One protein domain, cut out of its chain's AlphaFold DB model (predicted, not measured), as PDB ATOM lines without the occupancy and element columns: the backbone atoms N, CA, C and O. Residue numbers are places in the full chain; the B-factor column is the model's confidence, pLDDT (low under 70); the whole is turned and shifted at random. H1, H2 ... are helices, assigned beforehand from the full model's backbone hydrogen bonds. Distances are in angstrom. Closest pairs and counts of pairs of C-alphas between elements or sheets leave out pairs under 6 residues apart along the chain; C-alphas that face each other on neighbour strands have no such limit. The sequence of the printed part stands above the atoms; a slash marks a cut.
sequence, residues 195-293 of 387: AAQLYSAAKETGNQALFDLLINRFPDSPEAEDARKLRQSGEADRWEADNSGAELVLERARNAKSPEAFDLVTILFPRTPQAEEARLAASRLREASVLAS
ATOM      1  N   ALA A 195      42.597 -30.816  19.906       86.56
ATOM      2  CA  ALA A 195      41.889 -32.053  20.229       86.56
ATOM      3  C   ALA A 195      42.810 -33.092  20.895       86.56
ATOM      4  O   ALA A 195      42.481 -33.603  21.963       86.56
ATOM      5  N   ALA A 196      44.002 -33.332  20.336       85.94
ATOM      6  CA  ALA A 196      44.999 -34.220  20.932       85.94
ATOM      7  C   ALA A 196      45.446 -33.747  22.324       85.94
ATOM      8  O   ALA A 196      45.531 -34.545  23.253       85.94
ATOM      9  N   GLN A 197      45.668 -32.441  22.497       84.38
ATOM     10  CA  GLN A 197      46.049 -31.867  23.792       84.38
ATOM     11  C   GLN A 197      44.942 -32.038  24.838       84.38
ATOM     12  O   GLN A 197      45.221 -32.425  25.973       84.38
ATOM     13  N   LEU A 198      43.685 -31.796  24.453       83.94
ATOM     14  CA  LEU A 198      42.534 -32.038  25.319       83.94
ATOM     15  C   LEU A 198      42.386 -33.507  25.692       83.94
ATOM     16  O   LEU A 198      42.115 -33.809  26.849       83.94
ATOM     17  N   TYR A 199      42.567 -34.407  24.731       86.88
ATOM     18  CA  TYR A 199      42.444 -35.838  24.959       86.88
ATOM     19  C   TYR A 199      43.512 -36.357  25.919       86.88
ATOM     20  O   TYR A 199      43.181 -37.048  26.880       86.88
ATOM     21  N   SER A 200      44.774 -35.957  25.732       83.38
ATOM     22  CA  SER A 200      45.845 -36.247  26.688       83.38
ATOM     23  C   SER A 200      45.508 -35.709  28.079       83.38
ATOM     24  O   SER A 200      45.587 -36.451  29.056       83.38
ATOM     25  N   ALA A 201      45.044 -34.457  28.176       80.19
ATOM     26  CA  ALA A 201      44.676 -33.862  29.456       80.19
ATOM     27  C   ALA A 201      43.502 -34.580  30.136       80.19
ATOM     28  O   ALA A 201      43.535 -34.807  31.347       80.19
ATOM     29  N   ALA A 202      42.492 -34.978  29.365       81.94
ATOM     30  CA  ALA A 202      41.347 -35.729  29.853       81.94
ATOM     31  C   ALA A 202      41.771 -37.115  30.366       81.94
ATOM     32  O   ALA A 202      41.398 -37.488  31.475       81.94
ATOM     33  N   LYS A 203      42.624 -37.840  29.628       80.69
ATOM     34  CA  LYS A 203      43.150 -39.150  30.054       80.69
ATOM     35  C   LYS A 203      44.019 -39.075  31.304       80.69
ATOM     36  O   LYS A 203      43.911 -39.937  32.163       80.69
ATOM     37  N   GLU A 204      44.883 -38.071  31.399       75.06
ATOM     38  CA  GLU A 204      45.777 -37.905  32.548       75.06
ATOM     39  C   GLU A 204      45.034 -37.515  33.828       75.06
ATOM     40  O   GLU A 204      45.424 -37.931  34.913       75.06
ATOM     41  N   THR A 205      43.998 -36.677  33.712       68.56
ATOM     42  CA  THR A 205      43.233 -36.196  34.875       68.56
ATOM     43  C   THR A 205      42.031 -37.060  35.222       68.56
ATOM     44  O   THR A 205      41.506 -36.935  36.322       68.56
ATOM     45  N   GLY A 206      41.551 -37.880  34.286       71.56
ATOM     46  CA  GLY A 206      40.257 -38.549  34.404       71.56
ATOM     47  C   GLY A 206      39.059 -37.589  34.374       71.56
ATOM     48  O   GLY A 206      37.943 -38.010  34.667       71.56
ATOM     49  N   ASN A 207      39.248 -36.304  34.043       70.94
ATOM     50  CA  ASN A 207      38.185 -35.306  34.139       70.94
ATOM     51  C   ASN A 207      37.160 -35.463  33.000       70.94
ATOM     52  O   ASN A 207      37.442 -35.160  31.835       70.94
ATOM     53  N   GLN A 208      35.938 -35.863  33.360       75.00
ATOM     54  CA  GLN A 208      34.826 -36.047  32.421       75.00
ATOM     55  C   GLN A 208      34.464 -34.783  31.639       75.00
ATOM     56  O   GLN A 208      34.198 -34.863  30.442       75.00
ATOM     57  N   ALA A 209      34.547 -33.604  32.258       73.88
ATOM     58  CA  ALA A 209      34.257 -32.347  31.578       73.88
ATOM     59  C   ALA A 209      35.254 -32.053  30.443       73.88
ATOM     60  O   ALA A 209      34.891 -31.386  29.476       73.88
ATOM     61  N   LEU A 210      36.495 -32.556  30.521       78.75
ATOM     62  CA  LEU A 210      37.464 -32.434  29.427       78.75
ATOM     63  C   LEU A 210      37.162 -33.393  28.272       78.75
ATOM     64  O   LEU A 210      37.307 -32.996  27.117       78.75
ATOM     65  N   PHE A 211      36.697 -34.613  28.559       81.88
ATOM     66  CA  PHE A 211      36.204 -35.526  27.521       81.88
ATOM     67  C   PHE A 211      34.949 -34.971  26.838       81.88
ATOM     68  O   PHE A 211      34.874 -34.963  25.610       81.88
ATOM     69  N   ASP A 212      33.994 -34.442  27.605       81.88
ATOM     70  CA  ASP A 212      32.789 -33.807  27.063       81.88
ATOM     71  C   ASP A 212      33.134 -32.580  26.218       81.88
ATOM     72  O   ASP A 212      32.602 -32.397  25.122       81.88
ATOM     73  N   LEU A 213      34.064 -31.749  26.689       81.25
ATOM     74  CA  LEU A 213      34.545 -30.604  25.931       81.25
ATOM     75  C   LEU A 213      35.230 -31.021  24.628       81.25
ATOM     76  O   LEU A 213      34.972 -30.399  23.601       81.25
ATOM     77  N   LEU A 214      36.074 -32.057  24.653       86.94
ATOM     78  CA  LEU A 214      36.711 -32.608  23.457       86.94
ATOM     79  C   LEU A 214      35.660 -33.047  22.435       86.94
ATOM     80  O   LEU A 214      35.699 -32.603  21.289       86.94
ATOM     81  N   ILE A 215      34.690 -33.855  22.871       89.00
ATOM     82  CA  ILE A 215      33.619 -34.378  22.016       89.00
ATOM     83  C   ILE A 215      32.766 -33.243  21.439       89.00
ATOM     84  O   ILE A 215      32.409 -33.284  20.263       89.00
ATOM     85  N   ASN A 216      32.452 -32.222  22.240       85.00
ATOM     86  CA  ASN A 216      31.608 -31.106  21.816       85.00
ATOM     87  C   ASN A 216      32.347 -30.109  20.915       85.00
ATOM     88  O   ASN A 216      31.757 -29.557  19.987       85.00
ATOM     89  N   ARG A 217      33.627 -29.834  21.190       85.00
ATOM     90  CA  ARG A 217      34.403 -28.815  20.469       85.00
ATOM     91  C   ARG A 217      35.040 -29.352  19.191       85.00
ATOM     92  O   ARG A 217      35.207 -28.577  18.249       85.00
ATOM     93  N   PHE A 218      35.373 -30.642  19.168       92.31
ATOM     94  CA  PHE A 218      36.056 -31.322  18.069       92.31
ATOM     95  C   PHE A 218      35.351 -32.641  17.699       92.31
ATOM     96  O   PHE A 218      35.975 -33.698  17.744       92.31
ATOM     97  N   PRO A 219      34.057 -32.616  17.328       91.62
ATOM     98  CA  PRO A 219      33.257 -33.833  17.162       91.62
ATOM     99  C   PRO A 219      33.782 -34.801  16.092       91.62
ATOM    100  O   PRO A 219      33.559 -36.008  16.217       91.62
ATOM    101  N   ASP A 220      34.484 -34.292  15.081       92.94
ATOM    102  CA  ASP A 220      34.998 -35.076  13.954       92.94
ATOM    103  C   ASP A 220      36.459 -35.516  14.141       92.94
ATOM    104  O   ASP A 220      37.058 -36.080  13.226       92.94
ATOM    105  N   SER A 221      37.072 -35.230  15.296       91.38
ATOM    106  CA  SER A 221      38.462 -35.622  15.536       91.38
ATOM    107  C   SER A 221      38.569 -37.111  15.903       91.38
ATOM    108  O   SER A 221      37.678 -37.640  16.580       91.38
ATOM    109  N   PRO A 222      39.668 -37.793  15.522       92.75
ATOM    110  CA  PRO A 222      39.927 -39.168  15.950       92.75
ATOM    111  C   PRO A 222      39.893 -39.319  17.477       92.75
ATOM    112  O   PRO A 222      39.360 -40.285  18.014       92.75
ATOM    113  N   GLU A 223      40.394 -38.317  18.195       93.69
ATOM    114  CA  GLU A 223      40.428 -38.322  19.654       93.69
ATOM    115  C   GLU A 223      39.034 -38.207  20.284       93.69
ATOM    116  O   GLU A 223      38.784 -38.798  21.333       93.69
ATOM    117  N   ALA A 224      38.104 -37.482  19.652       91.25
ATOM    118  CA  ALA A 224      36.712 -37.447  20.089       91.25
ATOM    119  C   ALA A 224      36.012 -38.796  19.873       91.25
ATOM    120  O   ALA A 224      35.177 -39.189  20.688       91.25
ATOM    121  N   GLU A 225      36.351 -39.531  18.810       91.38
ATOM    122  CA  GLU A 225      35.862 -40.897  18.606       91.38
ATOM    123  C   GLU A 225      36.348 -41.836  19.719       91.38
ATOM    124  O   GLU A 225      35.542 -42.551  20.323       91.38
ATOM    125  N   ASP A 226      37.635 -41.779  20.055       90.12
ATOM    126  CA  ASP A 226      38.208 -42.577  21.139       90.12
ATOM    127  C   ASP A 226      37.631 -42.196  22.509       90.12
ATOM    128  O   ASP A 226      37.296 -43.070  23.312       90.12
ATOM    129  N   ALA A 227      37.432 -40.903  22.767       88.56
ATOM    130  CA  ALA A 227      36.780 -40.416  23.981       88.56
ATOM    131  C   ALA A 227      35.345 -40.949  24.128       88.56
ATOM    132  O   ALA A 227      34.942 -41.341  25.225       88.56
ATOM    133  N   ARG A 228      34.571 -41.023  23.033       88.75
ATOM    134  CA  ARG A 228      33.227 -41.632  23.050       88.75
ATOM    135  C   ARG A 228      33.288 -43.117  23.403       88.75
ATOM    136  O   ARG A 228      32.466 -43.573  24.196       88.75
ATOM    137  N   LYS A 229      34.261 -43.857  22.857       86.50
ATOM    138  CA  LYS A 229      34.462 -45.286  23.163       86.50
ATOM    139  C   LYS A 229      34.818 -45.503  24.637       86.50
ATOM    140  O   LYS A 229      34.208 -46.349  25.282       86.50
ATOM    141  N   LEU A 230      35.731 -44.697  25.185       79.25
ATOM    142  CA  LEU A 230      36.125 -44.748  26.602       79.25
ATOM    143  C   LEU A 230      34.979 -44.401  27.562       79.25
ATOM    144  O   LEU A 230      34.899 -44.941  28.663       79.25
ATOM    145  N   ARG A 231      34.054 -43.522  27.158       72.12
ATOM    146  CA  ARG A 231      32.837 -43.269  27.943       72.12
ATOM    147  C   ARG A 231      31.874 -44.448  27.926       72.12
ATOM    148  O   ARG A 231      31.283 -44.765  28.951       72.12
ATOM    149  N   GLN A 232      31.717 -45.102  26.777       70.19
ATOM    150  CA  GLN A 232      30.835 -46.265  26.647       70.19
ATOM    151  C   GLN A 232      31.357 -47.494  27.408       70.19
ATOM    152  O   GLN A 232      30.553 -48.344  27.783       70.19
ATOM    153  N   SER A 233      32.667 -47.588  27.674       64.81
ATOM    154  CA  SER A 233      33.265 -48.689  28.445       64.81
ATOM    155  C   SER A 233      33.136 -48.548  29.971       64.81
ATOM    156  O   SER A 233      33.492 -49.483  30.686       64.81
ATOM    157  N   GLY A 234      32.628 -47.422  30.493       58.03
ATOM    158  CA  GLY A 234      32.452 -47.200  31.939       58.03
ATOM    159  C   GLY A 234      33.755 -46.997  32.733       58.03
ATOM    160  O   GLY A 234      33.715 -46.827  33.949       58.03
ATOM    161  N   GLU A 235      34.921 -46.967  32.076       53.22
ATOM    162  CA  GLU A 235      36.214 -46.643  32.715       53.22
ATOM    163  C   GLU A 235      36.309 -45.164  33.131       53.22
ATOM    164  O   GLU A 235      37.091 -44.803  34.007       53.22
ATOM    165  N   ALA A 236      35.469 -44.325  32.527       48.44
ATOM    166  CA  ALA A 236      35.309 -42.903  32.792       48.44
ATOM    167  C   ALA A 236      34.752 -42.576  34.202       48.44
ATOM    168  O   ALA A 236      35.105 -41.543  34.770       48.44
ATOM    169  N   ASP A 237      33.948 -43.459  34.804       47.66
ATOM    170  CA  ASP A 237      33.213 -43.176  36.053       47.66
ATOM    171  C   ASP A 237      34.066 -43.291  37.338       47.66
ATOM    172  O   ASP A 237      33.543 -43.200  38.448       47.66
ATOM    173  N   ARG A 238      35.388 -43.496  37.230       47.78
ATOM    174  CA  ARG A 238      36.287 -43.721  38.385       47.78
ATOM    175  C   ARG A 238      36.965 -42.477  38.968       47.78
ATOM    176  O   ARG A 238      37.735 -42.626  39.915       47.78
ATOM    177  N   TRP A 239      36.688 -41.277  38.465       42.47
ATOM    178  CA  TRP A 239      37.364 -40.061  38.929       42.47
ATOM    179  C   TRP A 239      36.369 -38.935  39.225       42.47
ATOM    180  O   TRP A 239      35.660 -38.467  38.336       42.47
ATOM    181  N   GLU A 240      36.307 -38.524  40.497       39.06
ATOM    182  CA  GLU A 240      35.465 -37.422  40.971       39.06
ATOM    183  C   GLU A 240      35.852 -36.099  40.298       39.06
ATOM    184  O   GLU A 240      37.016 -35.694  40.269       39.06
ATOM    185  N   ALA A 241      34.838 -35.430  39.749       42.94
ATOM    186  CA  ALA A 241      34.945 -34.155  39.069       42.94
ATOM    187  C   ALA A 241      34.619 -33.017  40.040       42.94
ATOM    188  O   ALA A 241      33.451 -32.709  40.263       42.94
ATOM    189  N   ASP A 242      35.648 -32.354  40.558       46.47
ATOM    190  CA  ASP A 242      35.494 -31.050  41.199       46.47
ATOM    191  C   ASP A 242      36.560 -30.105  40.648       46.47
ATOM    192  O   ASP A 242      37.663 -30.013  41.169       46.47
ATOM    193  N   ASN A 243      36.277 -29.552  39.463       52.66
ATOM    194  CA  ASN A 243      36.816 -28.298  38.929       52.66
ATOM    195  C   ASN A 243      36.246 -28.077  37.523       52.66
ATOM    196  O   ASN A 243      36.290 -28.967  36.668       52.66
ATOM    197  N   SER A 244      35.723 -26.876  37.256       68.38
ATOM    198  CA  SER A 244      35.288 -26.501  35.906       68.38
ATOM    199  C   SER A 244      36.453 -26.695  34.921       68.38
ATOM    200  O   SER A 244      37.569 -26.253  35.194       68.38
ATOM    201  N   GLY A 245      36.227 -27.368  33.786       69.44
ATOM    202  CA  GLY A 245      37.307 -27.746  32.858       69.44
ATOM    203  C   GLY A 245      38.185 -26.573  32.394       69.44
ATOM    204  O   GLY A 245      39.366 -26.765  32.118       69.44
ATOM    205  N   ALA A 246      37.642 -25.349  32.378       74.44
ATOM    206  CA  ALA A 246      38.393 -24.130  32.082       74.44
ATOM    207  C   ALA A 246      39.484 -23.824  33.121       74.44
ATOM    208  O   ALA A 246      40.589 -23.447  32.736       74.44
ATOM    209  N   GLU A 247      39.199 -24.008  34.414       82.44
ATOM    210  CA  GLU A 247      40.170 -23.758  35.485       82.44
ATOM    211  C   GLU A 247      41.286 -24.806  35.478       82.44
ATOM    212  O   GLU A 247      42.455 -24.456  35.587       82.44
ATOM    213  N   LEU A 248      40.950 -26.076  35.235       77.75
ATOM    214  CA  LEU A 248      41.936 -27.157  35.165       77.75
ATOM    215  C   LEU A 248      42.938 -26.961  34.013       77.75
ATOM    216  O   LEU A 248      44.146 -27.150  34.180       77.75
ATOM    217  N   VAL A 249      42.452 -26.573  32.828       80.81
ATOM    218  CA  VAL A 249      43.332 -26.295  31.679       80.81
ATOM    219  C   VAL A 249      44.156 -25.030  31.927       80.81
ATOM    220  O   VAL A 249      45.334 -24.997  31.572       80.81
ATOM    221  N   LEU A 250      43.584 -24.013  32.582       85.88
ATOM    222  CA  LEU A 250      44.323 -22.811  32.965       85.88
ATOM    223  C   LEU A 250      45.421 -23.106  33.994       85.88
ATOM    224  O   LEU A 250      46.537 -22.621  33.836       85.88
ATOM    225  N   GLU A 251      45.159 -23.926  35.009       83.88
ATOM    226  CA  GLU A 251      46.160 -24.328  36.001       83.88
ATOM    227  C   GLU A 251      47.329 -25.075  35.343       83.88
ATOM    228  O   GLU A 251      48.500 -24.771  35.588       83.88
ATOM    229  N   ARG A 252      47.027 -25.981  34.408       82.44
ATOM    230  CA  ARG A 252      48.048 -26.639  33.580       82.44
ATOM    231  C   ARG A 252      48.846 -25.637  32.747       82.44
ATOM    232  O   ARG A 252      50.071 -25.747  32.684       82.44
ATOM    233  N   ALA A 253      48.196 -24.629  32.165       86.50
ATOM    234  CA  ALA A 253      48.882 -23.562  31.440       86.50
ATOM    235  C   ALA A 253      49.803 -22.728  32.350       86.50
ATOM    236  O   ALA A 253      50.949 -22.452  31.980       86.50
ATOM    237  N   ARG A 254      49.355 -22.405  33.573       90.00
ATOM    238  CA  ARG A 254      50.168 -21.732  34.602       90.00
ATOM    239  C   ARG A 254      51.408 -22.549  34.974       90.00
ATOM    240  O   ARG A 254      52.475 -21.963  35.152       90.00
ATOM    241  N   ASN A 255      51.297 -23.876  35.033       83.38
ATOM    242  CA  ASN A 255      52.427 -24.769  35.305       83.38
ATOM    243  C   ASN A 255      53.398 -24.878  34.119       83.38
ATOM    244  O   ASN A 255      54.611 -24.838  34.322       83.38
ATOM    245  N   ALA A 256      52.881 -24.958  32.890       84.50
ATOM    246  CA  ALA A 256      53.694 -25.034  31.675       84.50
ATOM    247  C   ALA A 256      54.468 -23.734  31.385       84.50
ATOM    248  O   ALA A 256      55.544 -23.781  30.793       84.50
ATOM    249  N   LYS A 257      53.933 -22.576  31.806       86.75
ATOM    250  CA  LYS A 257      54.555 -21.247  31.649       86.75
ATOM    251  C   LYS A 257      54.975 -20.921  30.206       86.75
ATOM    252  O   LYS A 257      55.956 -20.207  29.999       86.75
ATOM    253  N   SER A 258      54.229 -21.400  29.210       83.81
ATOM    254  CA  SER A 258      54.463 -21.095  27.793       83.81
ATOM    255  C   SER A 258      53.278 -20.345  27.174       83.81
ATOM    256  O   SER A 258      52.131 -20.603  27.555       83.81
ATOM    257  N   PRO A 259      53.511 -19.423  26.217       84.38
ATOM    258  CA  PRO A 259      52.426 -18.759  25.497       84.38
ATOM    259  C   PRO A 259      51.437 -19.743  24.868       84.38
ATOM    260  O   PRO A 259      50.234 -19.523  24.947       84.38
ATOM    261  N   GLU A 260      51.934 -20.844  24.305       84.38
ATOM    262  CA  GLU A 260      51.132 -21.854  23.615       84.38
ATOM    263  C   GLU A 260      50.152 -22.554  24.561       84.38
ATOM    264  O   GLU A 260      49.009 -22.819  24.188       84.38
ATOM    265  N   ALA A 261      50.571 -22.824  25.802       81.44
ATOM    266  CA  ALA A 261      49.703 -23.449  26.791       81.44
ATOM    267  C   ALA A 261      48.555 -22.514  27.201       81.44
ATOM    268  O   ALA A 261      47.419 -22.955  27.369       81.44
ATOM    269  N   PHE A 262      48.823 -21.210  27.308       88.69
ATOM    270  CA  PHE A 262      47.780 -20.218  27.561       88.69
ATOM    271  C   PHE A 262      46.879 -19.997  26.338       88.69
ATOM    272  O   PHE A 262      45.664 -19.891  26.495       88.69
ATOM    273  N   ASP A 263      47.422 -19.998  25.118       85.50
ATOM    274  CA  ASP A 263      46.617 -19.908  23.894       85.50
ATOM    275  C   ASP A 263      45.588 -21.041  23.815       85.50
ATOM    276  O   ASP A 263      44.440 -20.801  23.434       85.50
ATOM    277  N   LEU A 264      45.956 -22.253  24.242       80.75
ATOM    278  CA  LEU A 264      45.036 -23.385  24.303       80.75
ATOM    279  C   LEU A 264      43.801 -23.069  25.163       80.75
ATOM    280  O   LEU A 264      42.681 -23.305  24.715       80.75
ATOM    281  N   VAL A 265      43.967 -22.457  26.342       82.69
ATOM    282  CA  VAL A 265      42.836 -22.032  27.193       82.69
ATOM    283  C   VAL A 265      41.894 -21.109  26.413       82.69
ATOM    284  O   VAL A 265      40.676 -21.270  26.464       82.69
ATOM    285  N   THR A 266      42.445 -20.175  25.633       83.06
ATOM    286  CA  THR A 266      41.651 -19.216  24.848       83.06
ATOM    287  C   THR A 266      40.919 -19.857  23.668       83.06
ATOM    288  O   THR A 266      39.815 -19.435  23.334       83.06
ATOM    289  N   ILE A 267      41.509 -20.884  23.049       77.19
ATOM    290  CA  ILE A 267      40.916 -21.633  21.931       77.19
ATOM    291  C   ILE A 267      39.763 -22.510  22.424       77.19
ATOM    292  O   ILE A 267      38.723 -22.622  21.762       77.19
ATOM    293  N   LEU A 268      39.957 -23.136  23.584       73.12
ATOM    294  CA  LEU A 268      39.016 -24.079  24.171       73.12
ATOM    295  C   LEU A 268      37.860 -23.381  24.893       73.12
ATOM    296  O   LEU A 268      36.719 -23.829  24.786       73.12
ATOM    297  N   PHE A 269      38.131 -22.257  25.563       80.75
ATOM    298  CA  PHE A 269      37.169 -21.546  26.410       80.75
ATOM    299  C   PHE A 269      37.072 -20.044  26.088       80.75
ATOM    300  O   PHE A 269      37.167 -19.212  26.983       80.75
ATOM    301  N   PRO A 270      36.838 -19.633  24.830       69.62
ATOM    302  CA  PRO A 270      37.031 -18.247  24.385       69.62
ATOM    303  C   PRO A 270      36.194 -17.182  25.114       69.62
ATOM    304  O   PRO A 270      36.532 -16.000  25.036       69.62
ATOM    305  N   ARG A 271      35.105 -17.576  25.786       73.94
ATOM    306  CA  ARG A 271      34.148 -16.686  26.468       73.94
ATOM    307  C   ARG A 271      34.165 -16.819  27.999       73.94
ATOM    308  O   ARG A 271      33.166 -16.500  28.636       73.94
ATOM    309  N   THR A 272      35.253 -17.314  28.589       77.44
ATOM    310  CA  THR A 272      35.380 -17.451  30.049       77.44
ATOM    311  C   THR A 272      36.354 -16.425  30.642       77.44
ATOM    312  O   THR A 272      37.253 -15.956  29.937       77.44
ATOM    313  N   PRO A 273      36.238 -16.095  31.945       82.19
ATOM    314  CA  PRO A 273      37.239 -15.285  32.643       82.19
ATOM    315  C   PRO A 273      38.655 -15.877  32.548       82.19
ATOM    316  O   PRO A 273      39.626 -15.137  32.399       82.19
ATOM    317  N   GLN A 274      38.770 -17.210  32.544       86.44
ATOM    318  CA  GLN A 274      40.035 -17.928  32.378       86.44
ATOM    319  C   GLN A 274      40.709 -17.626  31.038       86.44
ATOM    320  O   GLN A 274      41.932 -17.522  30.975       86.44
ATOM    321  N   ALA A 275      39.936 -17.454  29.959       79.25
ATOM    322  CA  ALA A 275      40.503 -17.061  28.676       79.25
ATOM    323  C   ALA A 275      41.022 -15.620  28.685       79.25
ATOM    324  O   ALA A 275      42.051 -15.364  28.064       79.25
ATOM    325  N   GLU A 276      40.382 -14.691  29.401       85.19
ATOM    326  CA  GLU A 276      40.940 -13.340  29.560       85.19
ATOM    327  C   GLU A 276      42.268 -13.367  30.323       85.19
ATOM    328  O   GLU A 276      43.249 -12.761  29.885       85.19
ATOM    329  N   GLU A 277      42.343 -14.135  31.415       91.19
ATOM    330  CA  GLU A 277      43.598 -14.327  32.145       91.19
ATOM    331  C   GLU A 277      44.679 -14.945  31.249       91.19
ATOM    332  O   GLU A 277      45.808 -14.449  31.195       91.19
ATOM    333  N   ALA A 278      44.328 -15.988  30.498       89.31
ATOM    334  CA  ALA A 278      45.253 -16.667  29.608       89.31
ATOM    335  C   ALA A 278      45.778 -15.751  28.493       89.31
ATOM    336  O   ALA A 278      46.976 -15.760  28.218       89.31
ATOM    337  N   ARG A 279      44.936 -14.889  27.899       88.56
ATOM    338  CA  ARG A 279      45.384 -13.887  26.910       88.56
ATOM    339  C   ARG A 279      46.435 -12.952  27.500       88.56
ATOM    340  O   ARG A 279      47.467 -12.708  26.870       88.56
ATOM    341  N   LEU A 280      46.193 -12.453  28.712       90.81
ATOM    342  CA  LEU A 280      47.127 -11.569  29.406       90.81
ATOM    343  C   LEU A 280      48.439 -12.290  29.742       90.81
ATOM    344  O   LEU A 280      49.517 -11.737  29.518       90.81
ATOM    345  N   ALA A 281      48.370 -13.526  30.240       90.25
ATOM    346  CA  ALA A 281      49.545 -14.329  30.568       90.25
ATOM    347  C   ALA A 281      50.381 -14.679  29.321       90.25
ATOM    348  O   ALA A 281      51.599 -14.482  29.328       90.25
ATOM    349  N   ALA A 282      49.736 -15.101  28.228       86.25
ATOM    350  CA  ALA A 282      50.389 -15.360  26.946       86.25
ATOM    351  C   ALA A 282      51.094 -14.107  26.409       86.25
ATOM    352  O   ALA A 282      52.245 -14.184  25.977       86.25
ATOM    353  N   SER A 283      50.437 -12.940  26.477       84.06
ATOM    354  CA  SER A 283      51.038 -11.661  26.073       84.06
ATOM    355  C   SER A 283      52.301 -11.354  26.878       84.06
ATOM    356  O   SER A 283      53.353 -11.107  26.292       84.06
ATOM    357  N   ARG A 284      52.239 -11.461  28.215       85.88
ATOM    358  CA  ARG A 284      53.391 -11.204  29.100       85.88
ATOM    359  C   ARG A 284      54.572 -12.130  28.814       85.88
ATOM    360  O   ARG A 284      55.715 -11.681  28.810       85.88
ATOM    361  N   LEU A 285      54.319 -13.415  28.569       80.69
ATOM    362  CA  LEU A 285      55.382 -14.377  28.269       80.69
ATOM    363  C   LEU A 285      56.034 -14.116  26.909       80.69
ATOM    364  O   LEU A 285      57.258 -14.198  26.789       80.69
ATOM    365  N   ARG A 286      55.245 -13.742  25.895       79.56
ATOM    366  CA  ARG A 286      55.786 -13.326  24.591       79.56
ATOM    367  C   ARG A 286      56.629 -12.061  24.721       79.56
ATOM    368  O   ARG A 286      57.718 -12.008  24.158       79.56
ATOM    369  N   GLU A 287      56.175 -11.081  25.501       74.31
ATOM    370  CA  GLU A 287      56.956  -9.877  25.811       74.31
ATOM    371  C   GLU A 287      58.291 -10.223  26.485       74.31
ATOM    372  O   GLU A 287      59.340  -9.742  26.054       74.31
ATOM    373  N   ALA A 288      58.283 -11.099  27.493       68.88
ATOM    374  CA  ALA A 288      59.495 -11.532  28.186       68.88
ATOM    375  C   ALA A 288      60.476 -12.276  27.260       68.88
ATOM    376  O   ALA A 288      61.681 -12.046  27.330       68.88
ATOM    377  N   SER A 289      59.977 -13.121  26.353       63.94
ATOM    378  CA  SER A 289      60.802 -13.827  25.359       63.94
ATOM    379  C   SER A 289      61.477 -12.866  24.366       63.94
ATOM    380  O   SER A 289      62.667 -13.001  24.061       63.94
ATOM    381  N   VAL A 290      60.757 -11.836  23.909       61.84
ATOM    382  CA  VAL A 290      61.310 -10.769  23.053       61.84
ATOM    383  C   VAL A 290      62.390  -9.970  23.796       61.84
ATOM    384  O   VAL A 290      63.426  -9.626  23.222       61.84
ATOM    385  N   LEU A 291      62.198  -9.717  25.093       58.34
ATOM    386  CA  LEU A 291      63.199  -9.055  25.932       58.34
ATOM    387  C   LEU A 291      64.432  -9.943  26.174       58.34
ATOM    388  O   LEU A 291      65.553  -9.461  26.065       58.34
ATOM    389  N   ALA A 292      64.266 -11.245  26.409       53.84
ATOM    390  CA  ALA A 292      65.385 -12.167  26.630       53.84
ATOM    391  C   ALA A 292      66.235 -12.410  25.364       53.84
ATOM    392  O   ALA A 292      67.457 -12.535  25.439       53.84
ATOM    393  N   SER A 293      65.613 -12.430  24.182       49.66
ATOM    394  CA  SER A 293      66.297 -12.600  22.884       49.66
ATOM    395  C   SER A 293      67.010 -11.331  22.380       49.66
ATOM    396  O   SER A 293      67.746 -11.353  21.386       49.66
TER     397      SER A 293
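AT A GLANCE: This is residues 195 to 293 of the 387 residues of the protein "Peptidase C14, caspase catalytic subunit p20" of Rhodopseudomonas palustris (strain BisA53) (UniProt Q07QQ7). Two small three-helix bundles, H1 to H3 and H5 to H7, follow one another along the longest axis, with H2 of the first crosswise to H5 and H6 of the second. The long helix H7 carries the second bundle out to one end of the model, and the short H4 lies toward the other end, before the link that leads to H5. The printed part has 99 residues with seven named helices, H1 to H7 in order along the chain, and no named strand; the class is all helix. It is only just compact, close to loose, with a radius of gyration of the C-alphas of 14.6 A, and elongated, with spans of 50 by 27 by 23 A.

IN THESE COORDINATES: H1 is residues 195 to 205, 15.3 A long, with C-alpha 195 at (41.889, -32.053, 20.229). H2 is residues 208 to 217, 14.0 A, and H3 is residues 222 to 232, 15.7 A. H4 is residues 235 to 238. H5, residues 245 to 256, is 16.7 A long and starts with C-alpha 245 at (37.307, -27.746, 32.858). H6 is residues 259 to 268, 14.5 A. H7, the longest, is residues 273 to 292, 28.9 A, ending with C-alpha 292 at (65.385, -12.167, 26.630).

HOW THE PARTS SIT: H1, H2 and H3 form an up-and-down bundle, each helix running against the one before. H1 and H2 are a hairpin at a shallow tilt of 8 degrees; their closest C-alphas, of Ala 202 and Leu 210, are 5.1 A apart. H2 and H3 are a hairpin at a steep tilt of 43 degrees; their closest C-alphas, of Ile 215 and Ala 224, are 4.8 A apart. H3 and H4 are close but not clearly touching, the closest C-alphas, of Leu 230 and Ala 236, being 6.5 A apart. H2 and H5 only just touch, with 3 pairs of C-alphas within 8 A, the closest those of Ala 209 and Gly 245 at 5.7 A; H5 does so with residue 245 alone, about perpendicular at 83 degrees. H1 is near H5 and H6. H5, H6 and H7 form the second up-and-down bundle. H5 and H6 are a hairpin at a shallow tilt of 8 degrees, with the C-alphas of Ala 253 and Ala 261 closest at 4.7 A. H6 and H7 are a hairpin at a shallow tilt of 21 degrees, with those of Pro 259 and Ala 282 closest at 4.2 A. H3 and H7, among others, are apart. Every O i to N i+4 pair is within hydrogen-bond range in H1, H2, H3, H5 and H7, and 5 of 6 are in H6; H4 is too short for such a pair.

THE WHOLE: The two C-alphas farthest apart, of Ser 233 and Leu 291, are 49.7 A apart. The printed part has no cut and no long link; H4 to H5, with 6 residues between them, is short and the other links are tight. The mean pLDDT of the printed part is 77.7, and it is under 70 at residue 205, residues 233 to 245, residue 270 and residues 288 to 293.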